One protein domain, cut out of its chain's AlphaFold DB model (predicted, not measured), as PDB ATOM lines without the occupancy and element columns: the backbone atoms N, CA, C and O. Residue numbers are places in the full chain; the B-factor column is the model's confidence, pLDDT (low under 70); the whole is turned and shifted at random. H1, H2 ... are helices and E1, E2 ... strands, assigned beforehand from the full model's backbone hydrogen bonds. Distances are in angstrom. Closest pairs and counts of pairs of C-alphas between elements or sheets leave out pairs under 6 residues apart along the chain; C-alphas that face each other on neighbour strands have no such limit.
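Overview. This is residues 44 to 189 of the 228 residues of an uncharacterized protein of Chloroflexales bacterium ZM16-3 (UniProt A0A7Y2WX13). A small closed barrel of five strands, E1, E4, E5, E10 and E9, makes one end of the domain, and a twisted sheet of four strands, E3, E2, E8 and E7, runs away from it as a long arm. E6 is paired onto barrel strand E10, and the short helix H1 is on the outside of the barrel, away from the arm. The printed part has 146 residues with one named helix and ten named strands, H1 and then E1 to E10, and is mostly strand; the barrel is mixed, and the sheet, in the order E3, E2, E8, E7, is antiparallel. The whole is only just compact, close to loose, with a radius of gyration of the C-alphas of 17.5 A, and elongated, with spans of 56 by 30 by 24 A.

Arrangement. H1, residues 53 to 57, is on the barrel and outside it, at a height over the sheet of 7.2 A; its O i to N i+4 pair is within hydrogen-bond range. E1, residues 64 to 71, has E9, residues 163 to 172, on one side and E4, residues 111 to 115, on the other side, both antiparallel, with N 65 and O 168 at 2.8 A and N 70 and O 114 at 3.0 A. E4 forms a hairpin with E5, residues 118 to 122, with N 113 and O 120 at 2.8 A. E5 is parallel to E10, residues 177 to 185, with N 179 and O 121 at 2.8 A. E9 and E10 form a hairpin, with N 171 and O 178 at 2.9 A; E9 bends by 74 degrees at residue 169 and E10 by 83 degrees at residue 182. E6, residues 128 to 131, is parallel to E10, with N 130 and O 184 at 2.9 A. In the other sheet, E2, residues 82 to 93, forms a hairpin with edge strand E3, residues 99 to 107, with N 87 and O 105 at 2.8 A. E2 is antiparallel to E8, residues 153 to 159, with N 86 and O 156 at 2.8 A. E8 forms a hairpin with edge strand E7, residues 134 to 137, with N 136 and O 155 at 2.8 A. The closest C-alphas of E6 and E8, those of Ile 129 and Gly 157, are 7.2 A apart.

Along the chain. H1 begins at C-alpha 53, (45.952, 5.113, -50.695). E2 is 27.4 A long, E9 24.7 A, E3 23.0 A, and E1 and E10 20.4 A each. E10 ends at C-alpha 185, (28.152, 10.234, -49.043).

Size, cuts and confidence. The C-alphas farthest apart, those of Asp 58 and Leu 147, are 56.1 A apart. The printed part has no cut. The link E7 to E8, residues 138 to 152, is long; in it residues 144 to 145 pair antiparallel with 150 to 151. No printed residue is under 70 in pLDDT.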
ATOM      1  N   ARG A  44      32.977  20.777 -59.145       89.81
ATOM      2  CA  ARG A  44      34.147  20.673 -58.263       89.81
ATOM      3  C   ARG A  44      34.511  19.213 -57.998       89.81
ATOM      4  O   ARG A  44      35.675  18.844 -58.136       89.81
ATOM      5  N   ILE A  45      33.528  18.386 -57.654       91.06
ATOM      6  CA  ILE A  45      33.729  16.954 -57.394       91.06
ATOM      7  C   ILE A  45      33.985  16.175 -58.695       91.06
ATOM      8  O   ILE A  45      34.795  15.246 -58.721       91.06
ATOM      9  N   GLU A  46      33.387  16.589 -59.811       91.56
ATOM     10  CA  GLU A  46      33.649  16.031 -61.139       91.56
ATOM     11  C   GLU A  46      35.091  16.298 -61.618       91.56
ATOM     12  O   GLU A  46      35.665  15.488 -62.348       91.56
ATOM     13  N   GLY A  47      35.723  17.372 -61.145       92.88
ATOM     14  CA  GLY A  47      37.149  17.632 -61.353       92.88
ATOM     15  C   GLY A  47      38.083  16.832 -60.435       92.88
ATOM     16  O   GLY A  47      39.273  16.709 -60.729       92.88
ATOM     17  N   MET A  48      37.575  16.277 -59.332       94.06
ATOM     18  CA  MET A  48      38.364  15.505 -58.369       94.06
ATOM     19  C   MET A  48      38.311  14.014 -58.708       94.06
ATOM     20  O   MET A  48      37.251  13.389 -58.656       94.06
ATOM     21  N   ALA A  49      39.460  13.433 -59.048       94.94
ATOM     22  CA  ALA A  49      39.606  11.983 -59.129       94.94
ATOM     23  C   ALA A  49      39.782  11.398 -57.713       94.94
ATOM     24  O   ALA A  49      40.525  11.998 -56.927       94.94
ATOM     25  N   PRO A  50      39.145  10.255 -57.386       96.81
ATOM     26  CA  PRO A  50      39.411   9.553 -56.135       96.81
ATOM     27  C   PRO A  50      40.899   9.256 -55.973       96.81
ATOM     28  O   PRO A  50      41.544   8.745 -56.892       96.81
ATOM     29  N   LEU A  51      41.454   9.608 -54.816       97.56
ATOM     30  CA  LEU A  51      42.838   9.294 -54.488       97.56
ATOM     31  C   LEU A  51      42.959   7.811 -54.134       97.56
ATOM     32  O   LEU A  51      42.168   7.284 -53.354       97.56
ATOM     33  N   SER A  52      43.989   7.158 -54.675       97.38
ATOM     34  CA  SER A  52      44.462   5.881 -54.141       97.38
ATOM     35  C   SER A  52      45.113   6.091 -52.773       97.38
ATOM     36  O   SER A  52      45.503   7.213 -52.440       97.38
ATOM     37  N   LEU A  53      45.299   5.016 -52.002       97.56
ATOM     38  CA  LEU A  53      45.952   5.113 -50.695       97.56
ATOM     39  C   LEU A  53      47.349   5.745 -50.786       97.56
ATOM     40  O   LEU A  53      47.638   6.683 -50.055       97.56
ATOM     41  N   VAL A  54      48.178   5.304 -51.736       97.38
ATOM     42  CA  VAL A  54      49.533   5.856 -51.933       97.38
ATOM     43  C   VAL A  54      49.476   7.357 -52.231       97.38
ATOM     44  O   VAL A  54      50.194   8.149 -51.630       97.38
ATOM     45  N   ALA A  55      48.572   7.782 -53.121       97.50
ATOM     46  CA  ALA A  55      48.412   9.198 -53.438       97.50
ATOM     47  C   ALA A  55      47.873  10.011 -52.248       97.50
ATOM     48  O   ALA A  55      48.164  11.203 -52.138       97.50
ATOM     49  N   PHE A  56      47.072   9.391 -51.384       97.94
ATOM     50  CA  PHE A  56      46.562   9.991 -50.156       97.94
ATOM     51  C   PHE A  56      47.673  10.163 -49.105       97.94
ATOM     52  O   PHE A  56      47.804  11.247 -48.540       97.94
ATOM     53  N   GLU A  57      48.521   9.155 -48.901       97.44
ATOM     54  CA  GLU A  57      49.666   9.193 -47.978       97.44
ATOM     55  C   GLU A  57      50.750  10.191 -48.415       97.44
ATOM     56  O   GLU A  57      51.280  10.926 -47.585       97.44
ATOM     57  N   ASP A  58      51.019  10.297 -49.719       97.38
ATOM     58  CA  ASP A  58      52.023  11.223 -50.266       97.38
ATOM     59  C   ASP A  58      51.504  12.663 -50.440       97.38
ATOM     60  O   ASP A  58      52.247  13.577 -50.821       97.38
ATOM     61  N   SER A  59      50.208  12.899 -50.217       97.62
ATOM     62  CA  SER A  59      49.619  14.216 -50.447       97.62
ATOM     63  C   SER A  59      50.030  15.234 -49.378       97.62
ATOM     64  O   SER A  59      50.058  14.927 -48.187       97.62
ATOM     65  N   PRO A  60      50.293  16.495 -49.763       97.62
ATOM     66  CA  PRO A  60      50.588  17.538 -48.796       97.62
ATOM     67  C   PRO A  60      49.339  17.911 -47.988       97.62
ATOM     68  O   PRO A  60      48.224  17.951 -48.518       97.62
ATOM     69  N   SER A  61      49.539  18.267 -46.718       97.81
ATOM     70  CA  SER A  61      48.482  18.857 -45.892       97.81
ATOM     71  C   SER A  61      47.917  20.136 -46.528       97.81
ATOM     72  O   SER A  61      48.634  20.897 -47.176       97.81
ATOM     73  N   GLY A  62      46.623  20.386 -46.333       97.75
ATOM     74  CA  GLY A  62      45.888  21.504 -46.931       97.75
ATOM     75  C   GLY A  62      45.357  21.228 -48.341       97.75
ATOM     76  O   GLY A  62      44.626  22.051 -48.891       97.75
ATOM     77  N   ARG A  63      45.681  20.076 -48.941       97.44
ATOM     78  CA  ARG A  63      45.159  19.681 -50.252       97.44
ATOM     79  C   ARG A  63      43.712  19.199 -50.146       97.44
ATOM     80  O   ARG A  63      43.417  18.294 -49.371       97.44
ATOM     81  N   ALA A  64      42.839  19.747 -50.991       97.50
ATOM     82  CA  ALA A  64      41.502  19.198 -51.201       97.50
ATOM     83  C   ALA A  64      41.594  17.790 -51.807       97.50
ATOM     84  O   ALA A  64      42.328  17.564 -52.777       97.50
ATOM     85  N   ALA A  65      40.851  16.856 -51.230       97.75
ATOM     86  CA  ALA A  65      40.910  15.449 -51.566       97.75
ATOM     87  C   ALA A  65      39.528  14.809 -51.555       97.75
ATOM     88  O   ALA A  65      38.607  15.232 -50.854       97.75
ATOM     89  N   LEU A  66      39.431  13.750 -52.347       98.25
ATOM     90  CA  LEU A  66      38.275  12.887 -52.454       98.25
ATOM     91  C   LEU A  66      38.791  11.457 -52.358       98.25
ATOM     92  O   LEU A  66      39.715  11.089 -53.085       98.25
ATOM     93  N   ILE A  67      38.212  10.671 -51.460       98.31
ATOM     94  CA  ILE A  67      38.474   9.235 -51.354       98.31
ATOM     95  C   ILE A  67      37.171   8.483 -51.593       98.31
ATOM     96  O   ILE A  67      36.099   8.922 -51.173       98.31
ATOM     97  N   GLU A  68      37.276   7.353 -52.277       98.31
ATOM     98  CA  GLU A  68      36.169   6.438 -52.518       98.31
ATOM     99  C   GLU A  68      36.607   5.040 -52.088       98.31
ATOM    100  O   GLU A  68      37.682   4.583 -52.472       98.31
ATOM    101  N   GLY A  69      35.802   4.389 -51.257       98.31
ATOM    102  CA  GLY A  69      36.143   3.103 -50.656       98.31
ATOM    103  C   GLY A  69      34.964   2.508 -49.907       98.31
ATOM    104  O   GLY A  69      33.822   2.886 -50.145       98.31
ATOM    105  N   SER A  70      35.220   1.594 -48.979       98.56
ATOM    106  CA  SER A  70      34.182   1.065 -48.084       98.56
ATOM    107  C   SER A  70      34.560   1.289 -46.629       98.56
ATOM    108  O   SER A  70      35.733   1.383 -46.282       98.56
ATOM    109  N   LEU A  71      33.570   1.418 -45.749       98.56
ATOM    110  CA  LEU A  71      33.860   1.582 -44.328       98.56
ATOM    111  C   LEU A  71      34.441   0.294 -43.760       98.56
ATOM    112  O   LEU A  71      33.829  -0.766 -43.890       98.56
ATOM    113  N   SER A  72      35.591   0.414 -43.097       98.38
ATOM    114  CA  SER A  72      36.309  -0.726 -42.537       98.38
ATOM    115  C   SER A  72      35.472  -1.433 -41.466       98.38
ATOM    116  O   SER A  72      34.868  -0.752 -40.626       98.38
ATOM    117  N   PRO A  73      35.479  -2.777 -41.391       98.12
ATOM    118  CA  PRO A  73      34.823  -3.520 -40.311       98.12
ATOM    119  C   PRO A  73      35.451  -3.263 -38.933       98.12
ATOM    120  O   PRO A  73      34.899  -3.669 -37.916       98.12
ATOM    121  N   ARG A  74      36.605  -2.581 -38.887       98.25
ATOM    122  CA  ARG A  74      37.248  -2.118 -37.651       98.25
ATOM    123  C   ARG A  74      36.530  -0.934 -37.001       98.25
ATOM    124  O   ARG A  74      36.788  -0.650 -35.834       98.25
ATOM    125  N   ASN A  75      35.646  -0.251 -37.726       98.38
ATOM    126  CA  ASN A  75      34.830   0.806 -37.143       98.38
ATOM    127  C   ASN A  75      33.798   0.198 -36.183       98.38
ATOM    128  O   ASN A  75      33.021  -0.667 -36.596       98.38
ATOM    129  N   PRO A  76      33.737   0.643 -34.917       98.12
ATOM    130  CA  PRO A  76      32.733   0.153 -33.990       98.12
ATOM    131  C   PRO A  76      31.347   0.663 -34.392       98.12
ATOM    132  O   PRO A  76      31.161   1.851 -34.669       98.12
ATOM    133  N   ALA A  77      30.355  -0.223 -34.352       98.31
ATOM    134  CA  ALA A  77      28.968   0.194 -34.459       98.31
ATOM    135  C   ALA A  77      28.579   1.067 -33.253       98.31
ATOM    136  O   ALA A  77      28.928   0.771 -32.107       98.31
ATOM    137  N   ARG A  78      27.862   2.158 -33.518       98.12
ATOM    138  CA  ARG A  78      27.383   3.121 -32.515       98.12
ATOM    139  C   ARG A  78      25.932   2.862 -32.139       98.12
ATOM    140  O   ARG A  78      25.583   2.936 -30.965       98.12
ATOM    141  N   PHE A  79      25.110   2.508 -33.121       98.00
ATOM    142  CA  PHE A  79      23.723   2.105 -32.920       98.00
ATOM    143  C   PHE A  79      23.343   1.061 -33.966       98.00
ATOM    144  O   PHE A  79      23.452   1.327 -35.161       98.00
ATOM    145  N   ARG A  80      22.879  -0.119 -33.535       96.56
ATOM    146  CA  ARG A  80      22.628  -1.264 -34.434       96.56
ATOM    147  C   ARG A  80      23.857  -1.535 -35.316       96.56
ATOM    148  O   ARG A  80      24.914  -1.806 -34.765       96.56
ATOM    149  N   ASP A  81      23.719  -1.406 -36.635       97.81
ATOM    150  CA  ASP A  81      24.789  -1.597 -37.622       97.81
ATOM    151  C   ASP A  81      25.395  -0.265 -38.113       97.81
ATOM    152  O   ASP A  81      26.289  -0.252 -38.962       97.81
ATOM    153  N   PHE A  82      24.913   0.875 -37.604       98.56
ATOM    154  CA  PHE A  82      25.401   2.194 -37.994       98.56
ATOM    155  C   PHE A  82      26.709   2.528 -37.282       98.56
ATOM    156  O   PHE A  82      26.770   2.522 -36.051       98.56
ATOM    157  N   VAL A  83      27.737   2.902 -38.045       98.50
ATOM    158  CA  VAL A  83      29.012   3.413 -37.500       98.50
ATOM    159  C   VAL A  83      29.007   4.935 -37.351       98.50
ATOM    160  O   VAL A  83      29.686   5.478 -36.483       98.50
ATOM    161  N   ALA A  84      28.194   5.612 -38.162       98.69
ATOM    162  CA  ALA A  84      27.899   7.036 -38.079       98.69
ATOM    163  C   ALA A  84      26.440   7.260 -38.488       98.69
ATOM    164  O   ALA A  84      25.975   6.625 -39.437       98.69
ATOM    165  N   TYR A  85      25.709   8.132 -37.799       98.62
ATOM    166  CA  TYR A  85      24.298   8.374 -38.086       98.62
ATOM    167  C   TYR A  85      23.837   9.769 -37.663       98.62
ATOM    168  O   TYR A  85      24.451  10.444 -36.840       98.62
ATOM    169  N   THR A  86      22.710  10.172 -38.235       98.44
ATOM    170  CA  THR A  86      21.853  11.252 -37.744       98.44
ATOM    171  C   THR A  86      20.552  10.631 -37.249       98.44
ATOM    172  O   THR A  86      20.018   9.720 -37.891       98.44
ATOM    173  N   ARG A  87      20.082  11.075 -36.086       98.44
ATOM    174  CA  ARG A  87      18.795  10.706 -35.508       98.44
ATOM    175  C   ARG A  87      17.863  11.900 -35.603       98.44
ATOM    176  O   ARG A  87      18.247  13.033 -35.317       98.44
ATOM    177  N   GLU A  88      16.648  11.614 -36.029       98.19
ATOM    178  CA  GLU A  88      15.564  12.574 -36.068       98.19
ATOM    179  C   GLU A  88      14.400  12.047 -35.235       98.19
ATOM    180  O   GLU A  88      14.112  10.845 -35.221       98.19
ATOM    181  N   GLU A  89      13.712  12.959 -34.569       98.19
ATOM    182  CA  GLU A  89      12.532  12.685 -33.768       98.19
ATOM    183  C   GLU A  89      11.303  13.340 -34.401       98.19
ATOM    184  O   GLU A  89      11.358  14.467 -34.896       98.19
ATOM    185  N   TYR A  90      10.188  12.615 -34.399       97.81
ATOM    186  CA  TYR A  90       8.902  13.081 -34.902       97.81
ATOM    187  C   TYR A  90       8.198  13.972 -33.877       97.81
ATOM    188  O   TYR A  90       7.924  13.532 -32.766       97.81
ATOM    189  N   HIS A  91       7.865  15.206 -34.256       97.00
ATOM    190  CA  HIS A  91       7.295  16.248 -33.389       97.00
ATOM    191  C   HIS A  91       5.825  16.553 -33.730       97.00
ATOM    192  O   HIS A  91       5.316  17.644 -33.476       97.00
ATOM    193  N   GLY A  92       5.113  15.567 -34.283       95.31
ATOM    194  CA  GLY A  92       3.747  15.738 -34.774       95.31
ATOM    195  C   GLY A  92       3.715  16.150 -36.243       95.31
ATOM    196  O   GLY A  92       4.680  15.955 -36.976       95.31
ATOM    197  N   ASN A  93       2.586  16.707 -36.672       95.94
ATOM    198  CA  ASN A  93       2.472  17.276 -38.008       95.94
ATOM    199  C   ASN A  93       2.665  18.791 -37.946       95.94
ATOM    200  O   ASN A  93       2.236  19.435 -36.983       95.94
ATOM    201  N   ASP A  94       3.271  19.349 -38.985       92.38
ATOM    202  CA  ASP A  94       3.361  20.788 -39.182       92.38
ATOM    203  C   ASP A  94       2.003  21.403 -39.584       92.38
ATOM    204  O   ASP A  94       0.952  20.750 -39.571       92.38
ATOM    205  N   SER A  95       1.999  22.700 -39.909       90.44
ATOM    206  CA  SER A  95       0.776  23.417 -40.295       90.44
ATOM    207  C   SER A  95       0.128  22.901 -41.580       90.44
ATOM    208  O   SER A  95      -1.068  23.127 -41.772       90.44
ATOM    209  N   ASP A  96       0.899  22.227 -42.430       90.19
ATOM    210  CA  ASP A  96       0.458  21.712 -43.723       90.19
ATOM    211  C   ASP A  96       0.014  20.241 -43.622       90.19
ATOM    212  O   ASP A  96      -0.575  19.691 -44.556       90.19
ATOM    213  N   GLY A  97       0.184  19.634 -42.443       93.06
ATOM    214  CA  GLY A  97      -0.178  18.250 -42.163       93.06
ATOM    215  C   GLY A  97       0.938  17.256 -42.472       93.06
ATOM    216  O   GLY A  97       0.700  16.052 -42.352       93.06
ATOM    217  N   ASP A  98       2.127  17.741 -42.829       93.69
ATOM    218  CA  ASP A  98       3.299  16.920 -43.096       93.69
ATOM    219  C   ASP A  98       4.015  16.570 -41.790       93.69
ATOM    220  O   ASP A  98       3.961  17.301 -40.802       93.69
ATOM    221  N   ALA A  99       4.677  15.415 -41.764       94.69
ATOM    222  CA  ALA A  99       5.379  14.957 -40.573       94.69
ATOM    223  C   ALA A  99       6.568  15.878 -40.246       94.69
ATOM    224  O   ALA A  99       7.517  15.962 -41.029       94.69
ATOM    225  N   ASP A 100       6.546  16.505 -39.068       96.06
ATOM    226  CA  ASP A 100       7.626  17.356 -38.565       96.06
ATOM    227  C   ASP A 100       8.715  16.471 -37.951       96.06
ATOM    228  O   ASP A 100       8.550  15.912 -36.865       96.06
ATOM    229  N   TRP A 101       9.820  16.305 -38.674       97.06
ATOM    230  CA  TRP A 101      10.997  15.574 -38.212       97.06
ATOM    231  C   TRP A 101      12.105  16.552 -37.867       97.06
ATOM    232  O   TRP A 101      12.479  17.390 -38.688       97.06
ATOM    233  N   ARG A 102      12.670  16.412 -36.670       96.50
ATOM    234  CA  ARG A 102      13.742  17.285 -36.189       96.50
ATOM    235  C   ARG A 102      14.954  16.468 -35.804       96.50
ATOM    236  O   ARG A 102      14.833  15.518 -35.040       96.50
ATOM    237  N   GLU A 103      16.117  16.853 -36.319       96.94
ATOM    238  CA  GLU A 103      17.389  16.279 -35.886       96.94
ATOM    239  C   GLU A 103      17.602  16.572 -34.396       96.94
ATOM    240  O   GLU A 103      17.620  17.735 -33.987       96.94
ATOM    241  N   ASP A 104      17.755  15.520 -33.595       96.56
ATOM    242  CA  ASP A 104      17.952  15.617 -32.146       96.56
ATOM    243  C   ASP A 104      19.312  15.058 -31.698       96.56
ATOM    244  O   ASP A 104      19.799  15.394 -30.618       96.56
ATOM    245  N   GLU A 105      19.957  14.234 -32.527       97.88
ATOM    246  CA  GLU A 105      21.280  13.679 -32.261       97.88
ATOM    247  C   GLU A 105      22.048  13.414 -33.562       97.88
ATOM    248  O   GLU A 105      21.511  12.916 -34.553       97.88
ATOM    249  N   ARG A 106      23.355  13.683 -33.534       98.19
ATOM    250  CA  ARG A 106      24.289  13.323 -34.599       98.19
ATOM    251  C   ARG A 106      25.512  12.645 -34.008       98.19
ATOM    252  O   ARG A 106      26.131  13.169 -33.085       98.19
ATOM    253  N   VAL A 107      25.865  11.492 -34.566       98.56
ATOM    254  CA  VAL A 107      27.031  10.705 -34.164       98.56
ATOM    255  C   VAL A 107      27.882  10.436 -35.394       98.56
ATOM    256  O   VAL A 107      27.568   9.576 -36.214       98.56
ATOM    257  N   THR A 108      28.971  11.179 -35.518       98.50
ATOM    258  CA  THR A 108      29.879  11.157 -36.669       98.50
ATOM    259  C   THR A 108      31.308  10.985 -36.168       98.50
ATOM    260  O   THR A 108      32.037  11.952 -36.137       98.50
ATOM    261  N   PRO A 109      31.718   9.811 -35.657       98.50
ATOM    262  CA  PRO A 109      33.070   9.630 -35.125       98.50
ATOM    263  C   PRO A 109      34.117   9.641 -36.251       98.50
ATOM    264  O   PRO A 109      33.749   9.415 -37.398       98.50
ATOM    265  N   PRO A 110      35.420   9.772 -35.946       98.38
ATOM    266  CA  PRO A 110      36.475   9.431 -36.898       98.38
ATOM    267  C   PRO A 110      36.247   8.034 -37.494       98.38
ATOM    268  O   PRO A 110      35.852   7.105 -36.778       98.38
ATOM    269  N   LEU A 111      36.472   7.890 -38.801       98.56
ATOM    270  CA  LEU A 111      36.162   6.670 -39.552       98.56
ATOM    271  C   LEU A 111      37.396   6.115 -40.252       98.56
ATOM    272  O   LEU A 111      38.204   6.850 -40.806       98.56
ATOM    273  N   LEU A 112      37.487   4.793 -40.299       98.62
ATOM    274  CA  LEU A 112      38.443   4.062 -41.118       98.62
ATOM    275  C   LEU A 112      37.789   3.654 -42.441       98.62
ATOM    276  O   LEU A 112      36.744   2.998 -42.442       98.62
ATOM    277  N   VAL A 113      38.402   4.016 -43.560       98.62
ATOM    278  CA  VAL A 113      37.915   3.727 -44.912       98.62
ATOM    279  C   VAL A 113      38.907   2.800 -45.595       98.62
ATOM    280  O   VAL A 113      40.068   3.155 -45.783       98.62
ATOM    281  N   ASP A 114      38.456   1.608 -45.962       98.62
ATOM    282  CA  ASP A 114      39.242   0.662 -46.739       98.62
ATOM    283  C   ASP A 114      39.267   1.122 -48.203       98.62
ATOM    284  O   ASP A 114      38.226   1.256 -48.856       98.62
ATOM    285  N   LEU A 115      40.482   1.386 -48.681       97.94
ATOM    286  CA  LEU A 115      40.826   1.742 -50.052       97.94
ATOM    287  C   LEU A 115      41.615   0.590 -50.685       97.94
ATOM    288  O   LEU A 115      42.130  -0.299 -50.000       97.94
ATOM    289  N   ASP A 116      41.802   0.642 -52.001       94.31
ATOM    290  CA  ASP A 116      42.726  -0.272 -52.668       94.31
ATOM    291  C   ASP A 116      44.151  -0.072 -52.121       94.31
ATOM    292  O   ASP A 116      44.774   0.976 -52.309       94.31
ATOM    293  N   GLY A 117      44.665  -1.093 -51.430       94.06
ATOM    294  CA  GLY A 117      46.014  -1.108 -50.857       94.06
ATOM    295  C   GLY A 117      46.096  -0.888 -49.343       94.06
ATOM    296  O   GLY A 117      47.183  -1.053 -48.795       94.06
ATOM    297  N   GLY A 118      44.991  -0.587 -48.652       97.31
ATOM    298  CA  GLY A 118      44.989  -0.437 -47.191       97.31
ATOM    299  C   GLY A 118      43.845   0.432 -46.674       97.31
ATOM    300  O   GLY A 118      42.757   0.435 -47.236       97.31
ATOM    301  N   THR A 119      44.073   1.161 -45.584       97.94
ATOM    302  CA  THR A 119      43.015   1.917 -44.903       97.94
ATOM    303  C   THR A 119      43.431   3.369 -44.727       97.94
ATOM    304  O   THR A 119      44.484   3.640 -44.161       97.94
ATOM    305  N   ALA A 120      42.580   4.292 -45.167       98.19
ATOM    306  CA  ALA A 120      42.691   5.717 -44.884       98.19
ATOM    307  C   ALA A 120      41.811   6.099 -43.685       98.19
ATOM    308  O   ALA A 120      40.799   5.452 -43.409       98.19
ATOM    309  N   GLN A 121      42.173   7.173 -42.989       98.38
ATOM    310  CA  GLN A 121      41.423   7.675 -41.840       98.38
ATOM    311  C   GLN A 121      40.726   8.997 -42.178       98.38
ATOM    312  O   GLN A 121      41.336   9.914 -42.724       98.38
ATOM    313  N   ILE A 122      39.452   9.102 -41.811       98.50
ATOM    314  CA  ILE A 122      38.728  10.362 -41.643       98.50
ATOM    315  C   ILE A 122      38.934  10.791 -40.192       98.50
ATOM    316  O   ILE A 122      38.526  10.075 -39.277       98.50
ATOM    317  N   GLY A 123      39.613  11.917 -39.990       98.12
ATOM    318  CA  GLY A 123      40.148  12.321 -38.686       98.12
ATOM    319  C   GLY A 123      39.189  13.120 -37.807       98.12
ATOM    320  O   GLY A 123      39.347  13.149 -36.588       98.12
ATOM    321  N   ASN A 124      38.197  13.777 -38.406       98.25
ATOM    322  CA  ASN A 124      37.266  14.654 -37.703       98.25
ATOM    323  C   ASN A 124      35.932  13.986 -37.384       98.25
ATOM    324  O   ASN A 124      35.570  12.957 -37.951       98.25
ATOM    325  N   ASP A 125      35.172  14.652 -36.516       98.19
ATOM    326  CA  ASP A 125      33.815  14.274 -36.137       98.19
ATOM    327  C   ASP A 125      32.724  15.245 -36.621       98.19
ATOM    328  O   ASP A 125      31.542  15.092 -36.316       98.19
ATOM    329  N   SER A 126      33.108  16.253 -37.403       98.06
ATOM    330  CA  SER A 126      32.253  17.372 -37.812       98.06
ATOM    331  C   SER A 126      31.687  17.249 -39.231       98.06
ATOM    332  O   SER A 126      31.032  18.173 -39.722       98.06
ATOM    333  N   TYR A 127      31.925  16.121 -39.903       98.25
ATOM    334  CA  TYR A 127      31.466  15.897 -41.271       98.25
ATOM    335  C   TYR A 127      29.944  15.714 -41.347       98.25
ATOM    336  O   TYR A 127      29.279  15.275 -40.407       98.25
ATOM    337  N   ARG A 128      29.367  16.026 -42.512       97.62
ATOM    338  CA  ARG A 128      27.934  15.825 -42.779       97.62
ATOM    339  C   ARG A 128      27.698  14.563 -43.596       97.62
ATOM    340  O   ARG A 128      28.415  14.311 -44.561       97.62
ATOM    341  N   ILE A 129      26.652  13.811 -43.260       97.81
ATOM    342  CA  ILE A 129      26.190  12.670 -44.060       97.81
ATOM    343  C   ILE A 129      25.197  13.195 -45.099       97.81
ATOM    344  O   ILE A 129      24.081  13.570 -44.757       97.81
ATOM    345  N   SER A 130      25.598  13.246 -46.369       94.56
ATOM    346  CA  SER A 130      24.740  13.769 -47.444       94.56
ATOM    347  C   SER A 130      23.710  12.752 -47.933       94.56
ATOM    348  O   SER A 130      22.626  13.126 -48.371       94.56
ATOM    349  N   THR A 131      24.051  11.467 -47.927       96.19
ATOM    350  CA  THR A 131      23.133  10.373 -48.259       96.19
ATOM    351  C   THR A 131      23.533   9.165 -47.426       96.19
ATOM    352  O   THR A 131      24.713   8.811 -47.428       96.19
ATOM    353  N   PRO A 132      22.604   8.565 -46.671       97.50
ATOM    354  CA  PRO A 132      22.898   7.404 -45.842       97.50
ATOM    355  C   PRO A 132      22.958   6.118 -46.681       97.50
ATOM    356  O   PRO A 132      22.331   6.026 -47.733       97.50
ATOM    357  N   HIS A 133      23.645   5.089 -46.178       97.88
ATOM    358  CA  HIS A 133      23.539   3.728 -46.723       97.88
ATOM    359  C   HIS A 133      22.198   3.085 -46.373       97.88
ATOM    360  O   HIS A 133      21.627   2.342 -47.167       97.88
ATOM    361  N   ALA A 134      21.717   3.340 -45.156       97.81
ATOM    362  CA  ALA A 134      20.502   2.741 -44.641       97.81
ATOM    363  C   ALA A 134      19.754   3.706 -43.721       97.81
ATOM    364  O   ALA A 134      20.333   4.625 -43.134       97.81
ATOM    365  N   SER A 135      18.460   3.449 -43.571       97.88
ATOM    366  CA  SER A 135      17.594   4.128 -42.617       97.88
ATOM    367  C   SER A 135      16.823   3.110 -41.784       97.88
ATOM    368  O   SER A 135      16.405   2.073 -42.299       97.88
ATOM    369  N   TRP A 136      16.595   3.416 -40.512       98.06
ATOM    370  CA  TRP A 136      15.790   2.608 -39.602       98.06
ATOM    371  C   TRP A 136      14.841   3.502 -38.804       98.06
ATOM    372  O   TRP A 136      15.238   4.575 -38.365       98.06
ATOM    373  N   GLN A 137      13.606   3.056 -38.588       98.06
ATOM    374  CA  GLN A 137      12.603   3.778 -37.809       98.06
ATOM    375  C   GLN A 137      12.094   2.910 -36.661       98.06
ATOM    376  O   GLN A 137      11.917   1.696 -36.803       98.06
ATOM    377  N   GLU A 138      11.840   3.547 -35.524       96.44
ATOM    378  CA  GLU A 138      11.188   2.925 -34.387       96.44
ATOM    379  C   GLU A 138       9.706   2.672 -34.680       96.44
ATOM    380  O   GLU A 138       8.874   3.572 -34.663       96.44
ATOM    381  N   GLY A 139       9.366   1.413 -34.954       94.12
ATOM    382  CA  GLY A 139       7.992   1.018 -35.241       94.12
ATOM    383  C   GLY A 139       7.435   1.600 -36.547       94.12
ATOM    384  O   GLY A 139       8.077   2.354 -37.277       94.12
ATOM    385  N   ASN A 140       6.197   1.209 -36.849       93.75
ATOM    386  CA  ASN A 140       5.518   1.574 -38.097       93.75
ATOM    387  C   ASN A 140       4.436   2.648 -37.902       93.75
ATOM    388  O   ASN A 140       3.802   3.055 -38.870       93.75
ATOM    389  N   VAL A 141       4.186   3.067 -36.659       94.94
ATOM    390  CA  VAL A 141       3.150   4.043 -36.310       94.94
ATOM    391  C   VAL A 141       3.831   5.253 -35.697       94.94
ATOM    392  O   VAL A 141       4.518   5.117 -34.688       94.94
ATOM    393  N   LEU A 142       3.622   6.420 -36.306       96.50
ATOM    394  CA  LEU A 142       4.146   7.677 -35.792       96.50
ATOM    395  C   LEU A 142       3.359   8.094 -34.552       96.50
ATOM    396  O   LEU A 142       2.129   8.156 -34.572       96.50
ATOM    397  N   PHE A 143       4.078   8.390 -33.479       96.44
ATOM    398  CA  PHE A 143       3.517   8.892 -32.237       96.44
ATOM    399  C   PHE A 143       4.328  10.088 -31.748       96.44
ATOM    400  O   PHE A 143       5.553  10.109 -31.852       96.44
ATOM    401  N   TRP A 144       3.624  11.068 -31.190       96.00
ATOM    402  CA  TRP A 144       4.205  12.205 -30.488       96.00
ATOM    403  C   TRP A 144       3.517  12.343 -29.137       96.00
ATOM    404  O   TRP A 144       2.290  12.474 -29.067       96.00
ATOM    405  N   ASN A 145       4.295  12.307 -28.061       94.50
ATOM    406  CA  ASN A 145       3.805  12.556 -26.719       94.50
ATOM    407  C   ASN A 145       4.151  13.987 -26.304       94.50
ATOM    408  O   ASN A 145       5.208  14.250 -25.738       94.50
ATOM    409  N   GLY A 146       3.213  14.911 -26.521       91.19
ATOM    410  CA  GLY A 146       3.391  16.317 -26.152       91.19
ATOM    411  C   GLY A 146       3.559  16.585 -24.647       91.19
ATOM    412  O   GLY A 146       3.918  17.702 -24.288       91.19
ATOM    413  N   LEU A 147       3.305  15.605 -23.767       93.81
ATOM    414  CA  LEU A 147       3.541  15.744 -22.324       93.81
ATOM    415  C   LEU A 147       4.989  15.421 -21.939       93.81
ATOM    416  O   LEU A 147       5.545  16.102 -21.082       93.81
ATOM    417  N   THR A 148       5.586  14.384 -22.538       94.69
ATOM    418  CA  THR A 148       6.983  13.995 -22.266       94.69
ATOM    419  C   THR A 148       7.974  14.655 -23.219       94.69
ATOM    420  O   THR A 148       9.154  14.733 -22.894       94.69
ATOM    421  N   GLY A 149       7.500  15.155 -24.363       93.12
ATOM    422  CA  GLY A 149       8.346  15.655 -25.442       93.12
ATOM    423  C   GLY A 149       9.051  14.540 -26.210       93.12
ATOM    424  O   GLY A 149      10.081  14.806 -26.811       93.12
ATOM    425  N   GLU A 150       8.532  13.309 -26.156       95.38
ATOM    426  CA  GLU A 150       9.116  12.154 -26.844       95.38
ATOM    427  C   GLU A 150       8.301  11.777 -28.077       95.38
ATOM    428  O   GLU A 150       7.067  11.668 -28.033       95.38
ATOM    429  N   GLY A 151       9.011  11.530 -29.170       97.00
ATOM    430  CA  GLY A 151       8.444  11.127 -30.444       97.00
ATOM    431  C   GLY A 151       9.010   9.820 -30.970       97.00
ATOM    432  O   GLY A 151       9.985   9.267 -30.461       97.00
ATOM    433  N   THR A 152       8.401   9.333 -32.046       98.00
ATOM    434  CA  THR A 152       8.994   8.274 -32.863       98.00
ATOM    435  C   THR A 152      10.356   8.711 -33.383       98.00
ATOM    436  O   THR A 152      10.489   9.808 -33.921       98.00
ATOM    437  N   LYS A 153      11.358   7.838 -33.269       98.19
ATOM    438  CA  LYS A 153      12.719   8.117 -33.734       98.19
ATOM    439  C   LYS A 153      13.000   7.427 -35.056       98.19
ATOM    440  O   LYS A 153      12.634   6.267 -35.261       98.19
ATOM    441  N   ARG A 154      13.714   8.114 -35.940       98.12
ATOM    442  CA  ARG A 154      14.309   7.520 -37.137       98.12
ATOM    443  C   ARG A 154      15.792   7.846 -37.207       98.12
ATOM    444  O   ARG A 154      16.247   8.869 -36.718       98.12
ATOM    445  N   TYR A 155      16.536   6.931 -37.798       98.50
ATOM    446  CA  TYR A 155      17.984   6.941 -37.878       98.50
ATOM    447  C   TYR A 155      18.356   6.785 -39.340       98.50
ATOM    448  O   TYR A 155      17.809   5.926 -40.032       98.50
ATOM    449  N   ALA A 156      19.299   7.590 -39.801       98.50
ATOM    450  CA  ALA A 156      19.852   7.522 -41.141       98.50
ATOM    451  C   ALA A 156      21.371   7.601 -41.032       98.50
ATOM    452  O   ALA A 156      21.904   8.512 -40.397       98.50
ATOM    453  N   GLY A 157      22.085   6.639 -41.612       98.44
ATOM    454  CA  GLY A 157      23.518   6.561 -41.376       98.44
ATOM    455  C   GLY A 157      24.305   5.700 -42.342       98.44
ATOM    456  O   GLY A 157      23.797   5.166 -43.330       98.44
ATOM    457  N   LEU A 158      25.587   5.590 -42.026       98.62
ATOM    458  CA  LEU A 158      26.565   4.795 -42.742       98.62
ATOM    459  C   LEU A 158      26.746   3.447 -42.041       98.62
ATOM    460  O   LEU A 158      26.821   3.376 -40.812       98.62
ATOM    461  N   VAL A 159      26.848   2.391 -42.842       98.62
ATOM    462  CA  VAL A 159      27.115   1.012 -42.402       98.62
ATOM    463  C   VAL A 159      28.363   0.467 -43.098       98.62
ATOM    464  O   VAL A 159      28.723   0.944 -44.176       98.62
ATOM    465  N   VAL A 160      29.003  -0.530 -42.487       98.50
ATOM    466  CA  VAL A 160      30.184  -1.237 -43.019       98.50
ATOM    467  C   VAL A 160      29.837  -2.001 -44.299       98.50
ATOM    468  O   VAL A 160      28.795  -2.653 -44.356       98.50
ATOM    469  N   GLY A 161      30.727  -1.971 -45.298       96.69
ATOM    470  CA  GLY A 161      30.636  -2.793 -46.514       96.69
ATOM    471  C   GLY A 161      30.272  -2.037 -47.802       96.69
ATOM    472  O   GLY A 161      31.062  -2.091 -48.743       96.69
ATOM    473  N   PRO A 162      29.118  -1.347 -47.897       98.06
ATOM    474  CA  PRO A 162      28.762  -0.584 -49.091       98.06
ATOM    475  C   PRO A 162      29.786   0.513 -49.435       98.06
ATOM    476  O   PRO A 162      30.457   1.028 -48.531       98.06
ATOM    477  N   PRO A 163      29.899   0.881 -50.726       98.19
ATOM    478  CA  PRO A 163      30.804   1.933 -51.162       98.19
ATOM    479  C   PRO A 163      30.369   3.285 -50.604       98.19
ATOM    480  O   PRO A 163      29.180   3.588 -50.549       98.19
ATOM    481  N   MET A 164      31.346   4.108 -50.253       98.25
ATOM    482  CA  MET A 164      31.169   5.467 -49.773       98.25
ATOM    483  C   MET A 164      32.194   6.409 -50.399       98.25
ATOM    484  O   MET A 164      33.296   6.012 -50.784       98.25
ATOM    485  N   LEU A 165      31.833   7.683 -50.422       98.31
ATOM    486  CA  LEU A 165      32.633   8.793 -50.903       98.31
ATOM    487  C   LEU A 165      32.839   9.791 -49.763       98.31
ATOM    488  O   LEU A 165      31.867  10.199 -49.128       98.31
ATOM    489  N   ALA A 166      34.073  10.214 -49.510       98.38
ATOM    490  CA  ALA A 166      34.350  11.322 -48.601       98.38
ATOM    491  C   ALA A 166      35.132  12.416 -49.313       98.38
ATOM    492  O   ALA A 166      36.056  12.143 -50.080       98.38
ATOM    493  N   VAL A 167      34.747  13.658 -49.038       98.12
ATOM    494  CA  VAL A 167      35.352  14.863 -49.603       98.12
ATOM    495  C   VAL A 167      35.779  15.764 -48.459       98.12
ATOM    496  O   VAL A 167      35.027  15.968 -47.503       98.12
ATOM    497  N   GLY A 168      36.988  16.303 -48.558       98.06
ATOM    498  CA  GLY A 168      37.537  17.162 -47.523       98.06
ATOM    499  C   GLY A 168      38.939  17.644 -47.837       98.06
ATOM    500  O   GLY A 168      39.342  17.745 -48.998       98.06
ATOM    501  N   VAL A 169      39.695  17.927 -46.784       98.31
ATOM    502  CA  VAL A 169      41.071  18.421 -46.871       98.31
ATOM    503  C   VAL A 169      42.003  17.476 -46.127       98.31
ATOM    504  O   VAL A 169      41.696  17.024 -45.028       98.31
ATOM    505  N   ILE A 170      43.153  17.170 -46.720       98.50
ATOM    506  CA  ILE A 170      44.166  16.327 -46.081       98.50
ATOM    507  C   ILE A 170      44.870  17.113 -44.979       98.50
ATOM    508  O   ILE A 170      45.274  18.259 -45.179       98.50
ATOM    509  N   GLN A 171      45.070  16.480 -43.832       98.38
ATOM    510  CA  GLN A 171      45.838  17.015 -42.718       98.38
ATOM    511  C   GLN A 171      46.759  15.931 -42.157       98.38
ATOM    512  O   GLN A 171      46.399  14.760 -42.136       98.38
ATOM    513  N   ALA A 172      47.946  16.318 -41.693       97.44
ATOM    514  CA  ALA A 172      48.811  15.409 -40.954       97.44
ATOM    515  C   ALA A 172      48.178  15.064 -39.594       97.44
ATOM    516  O   ALA A 172      47.908  15.959 -38.788       97.44
ATOM    517  N   GLY A 173      47.955  13.777 -39.358       95.25
ATOM    518  CA  GLY A 173      47.515  13.193 -38.098       95.25
ATOM    519  C   GLY A 173      48.629  12.401 -37.397       95.25
ATOM    520  O   GLY A 173      49.774  12.379 -37.859       95.25
ATOM    521  N   PRO A 174      48.325  11.756 -36.258       92.88
ATOM    522  CA  PRO A 174      49.313  11.033 -35.454       92.88
ATOM    523  C   PRO A 174      49.904   9.797 -36.146       92.88
ATOM    524  O   PRO A 174      51.064   9.467 -35.903       92.88
ATOM    525  N   GLU A 175      49.121   9.116 -36.988       91.62
ATOM    526  CA  GLU A 175      49.512   7.862 -37.658       91.62
ATOM    527  C   GLU A 175      49.834   8.042 -39.151       91.62
ATOM    528  O   GLU A 175      50.218   7.088 -39.824       91.62
ATOM    529  N   GLY A 176      49.710   9.261 -39.676       95.56
ATOM    530  CA  GLY A 176      49.874   9.557 -41.094       95.56
ATOM    531  C   GLY A 176      48.926  10.660 -41.541       95.56
ATOM    532  O   GLY A 176      48.441  11.442 -40.728       95.56
ATOM    533  N   ASN A 177      48.663  10.742 -42.841       98.00
ATOM    534  CA  ASN A 177      47.655  11.663 -43.353       98.00
ATOM    535  C   ASN A 177      46.245  11.209 -42.955       98.00
ATOM    536  O   ASN A 177      45.907  10.031 -43.024       98.00
ATOM    537  N   GLU A 178      45.403  12.170 -42.598       98.38
ATOM    538  CA  GLU A 178      43.986  11.988 -42.313       98.38
ATOM    539  C   GLU A 178      43.165  12.937 -43.189       98.38
ATOM    540  O   GLU A 178      43.595  14.045 -43.524       98.38
ATOM    541  N   LEU A 179      41.956  12.521 -43.553       98.50
ATOM    542  CA  LEU A 179      41.000  13.369 -44.243       98.50
ATOM    543  C   LEU A 179      40.157  14.116 -43.208       98.50
ATOM    544  O   LEU A 179      39.408  13.504 -42.451       98.50
ATOM    545  N   GLN A 180      40.238  15.440 -43.210       98.56
ATOM    546  CA  GLN A 180      39.270  16.299 -42.538       98.56
ATOM    547  C   GLN A 180      38.069  16.434 -43.470       98.56
ATOM    548  O   GLN A 180      38.079  17.250 -44.394       98.56
ATOM    549  N   ALA A 181      37.088  15.551 -43.305       98.38
ATOM    550  CA  ALA A 181      35.944  15.456 -44.196       98.38
ATOM    551  C   ALA A 181      34.944  16.588 -43.931       98.38
ATOM    552  O   ALA A 181      34.516  16.814 -42.803       98.38
ATOM    553  N   ASP A 182      34.499  17.252 -44.991       97.88
ATOM    554  CA  ASP A 182      33.353  18.164 -44.933       97.88
ATOM    555  C   ASP A 182      32.044  17.393 -45.151       97.88
ATOM    556  O   ASP A 182      30.979  17.722 -44.608       97.88
ATOM    557  N   LEU A 183      32.126  16.355 -45.986       97.44
ATOM    558  CA  LEU A 183      30.996  15.595 -46.485       97.44
ATOM    559  C   LEU A 183      31.373  14.127 -46.659       97.44
ATOM    560  O   LEU A 183      32.409  13.796 -47.237       97.44
ATOM    561  N   VAL A 184      30.470  13.259 -46.213       98.31
ATOM    562  CA  VAL A 184      30.487  11.826 -46.484       98.31
ATOM    563  C   VAL A 184      29.176  11.447 -47.162       98.31
ATOM    564  O   VAL A 184      28.087  11.852 -46.745       98.31
ATOM    565  N   PHE A 185      29.273  10.682 -48.237       98.12
ATOM    566  CA  PHE A 185      28.152  10.234 -49.043       98.12
ATOM    567  C   PHE A 185      28.163   8.713 -49.132       98.12
ATOM    568  O   PHE A 185      29.179   8.104 -49.457       98.12
ATOM    569  N   GLY A 186      27.018   8.108 -48.843       98.19
ATOM    570  CA  GLY A 186      26.814   6.679 -48.963       98.19
ATOM    571  C   GLY A 186      26.564   6.260 -50.408       98.19
ATOM    572  O   GLY A 186      25.422   6.213 -50.857       98.19
ATOM    573  N   GLY A 187      27.637   5.984 -51.136       97.81
ATOM    574  CA  GLY A 187      27.636   5.538 -52.523       97.81
ATOM    575  C   GLY A 187      28.940   5.903 -53.232       97.81
ATOM    576  O   GLY A 187      29.878   6.408 -52.620       97.81
ATOM    577  N   THR A 188      28.990   5.667 -54.542       97.38
ATOM    578  CA  THR A 188      30.146   6.018 -55.384       97.38
ATOM    579  C   THR A 188      30.136   7.497 -55.769       97.38
ATOM    580  O   THR A 188      29.106   8.181 -55.693       97.38
ATOM    581  N   ARG A 189      31.266   7.999 -56.272       96.12
ATOM    582  CA  ARG A 189      31.363   9.336 -56.871       96.12
ATOM    583  C   ARG A 189      30.357   9.555 -57.997       96.12
ATOM    584  O   ARG A 189      29.780  10.634 -58.114       96.12
TER     585      ARG A 189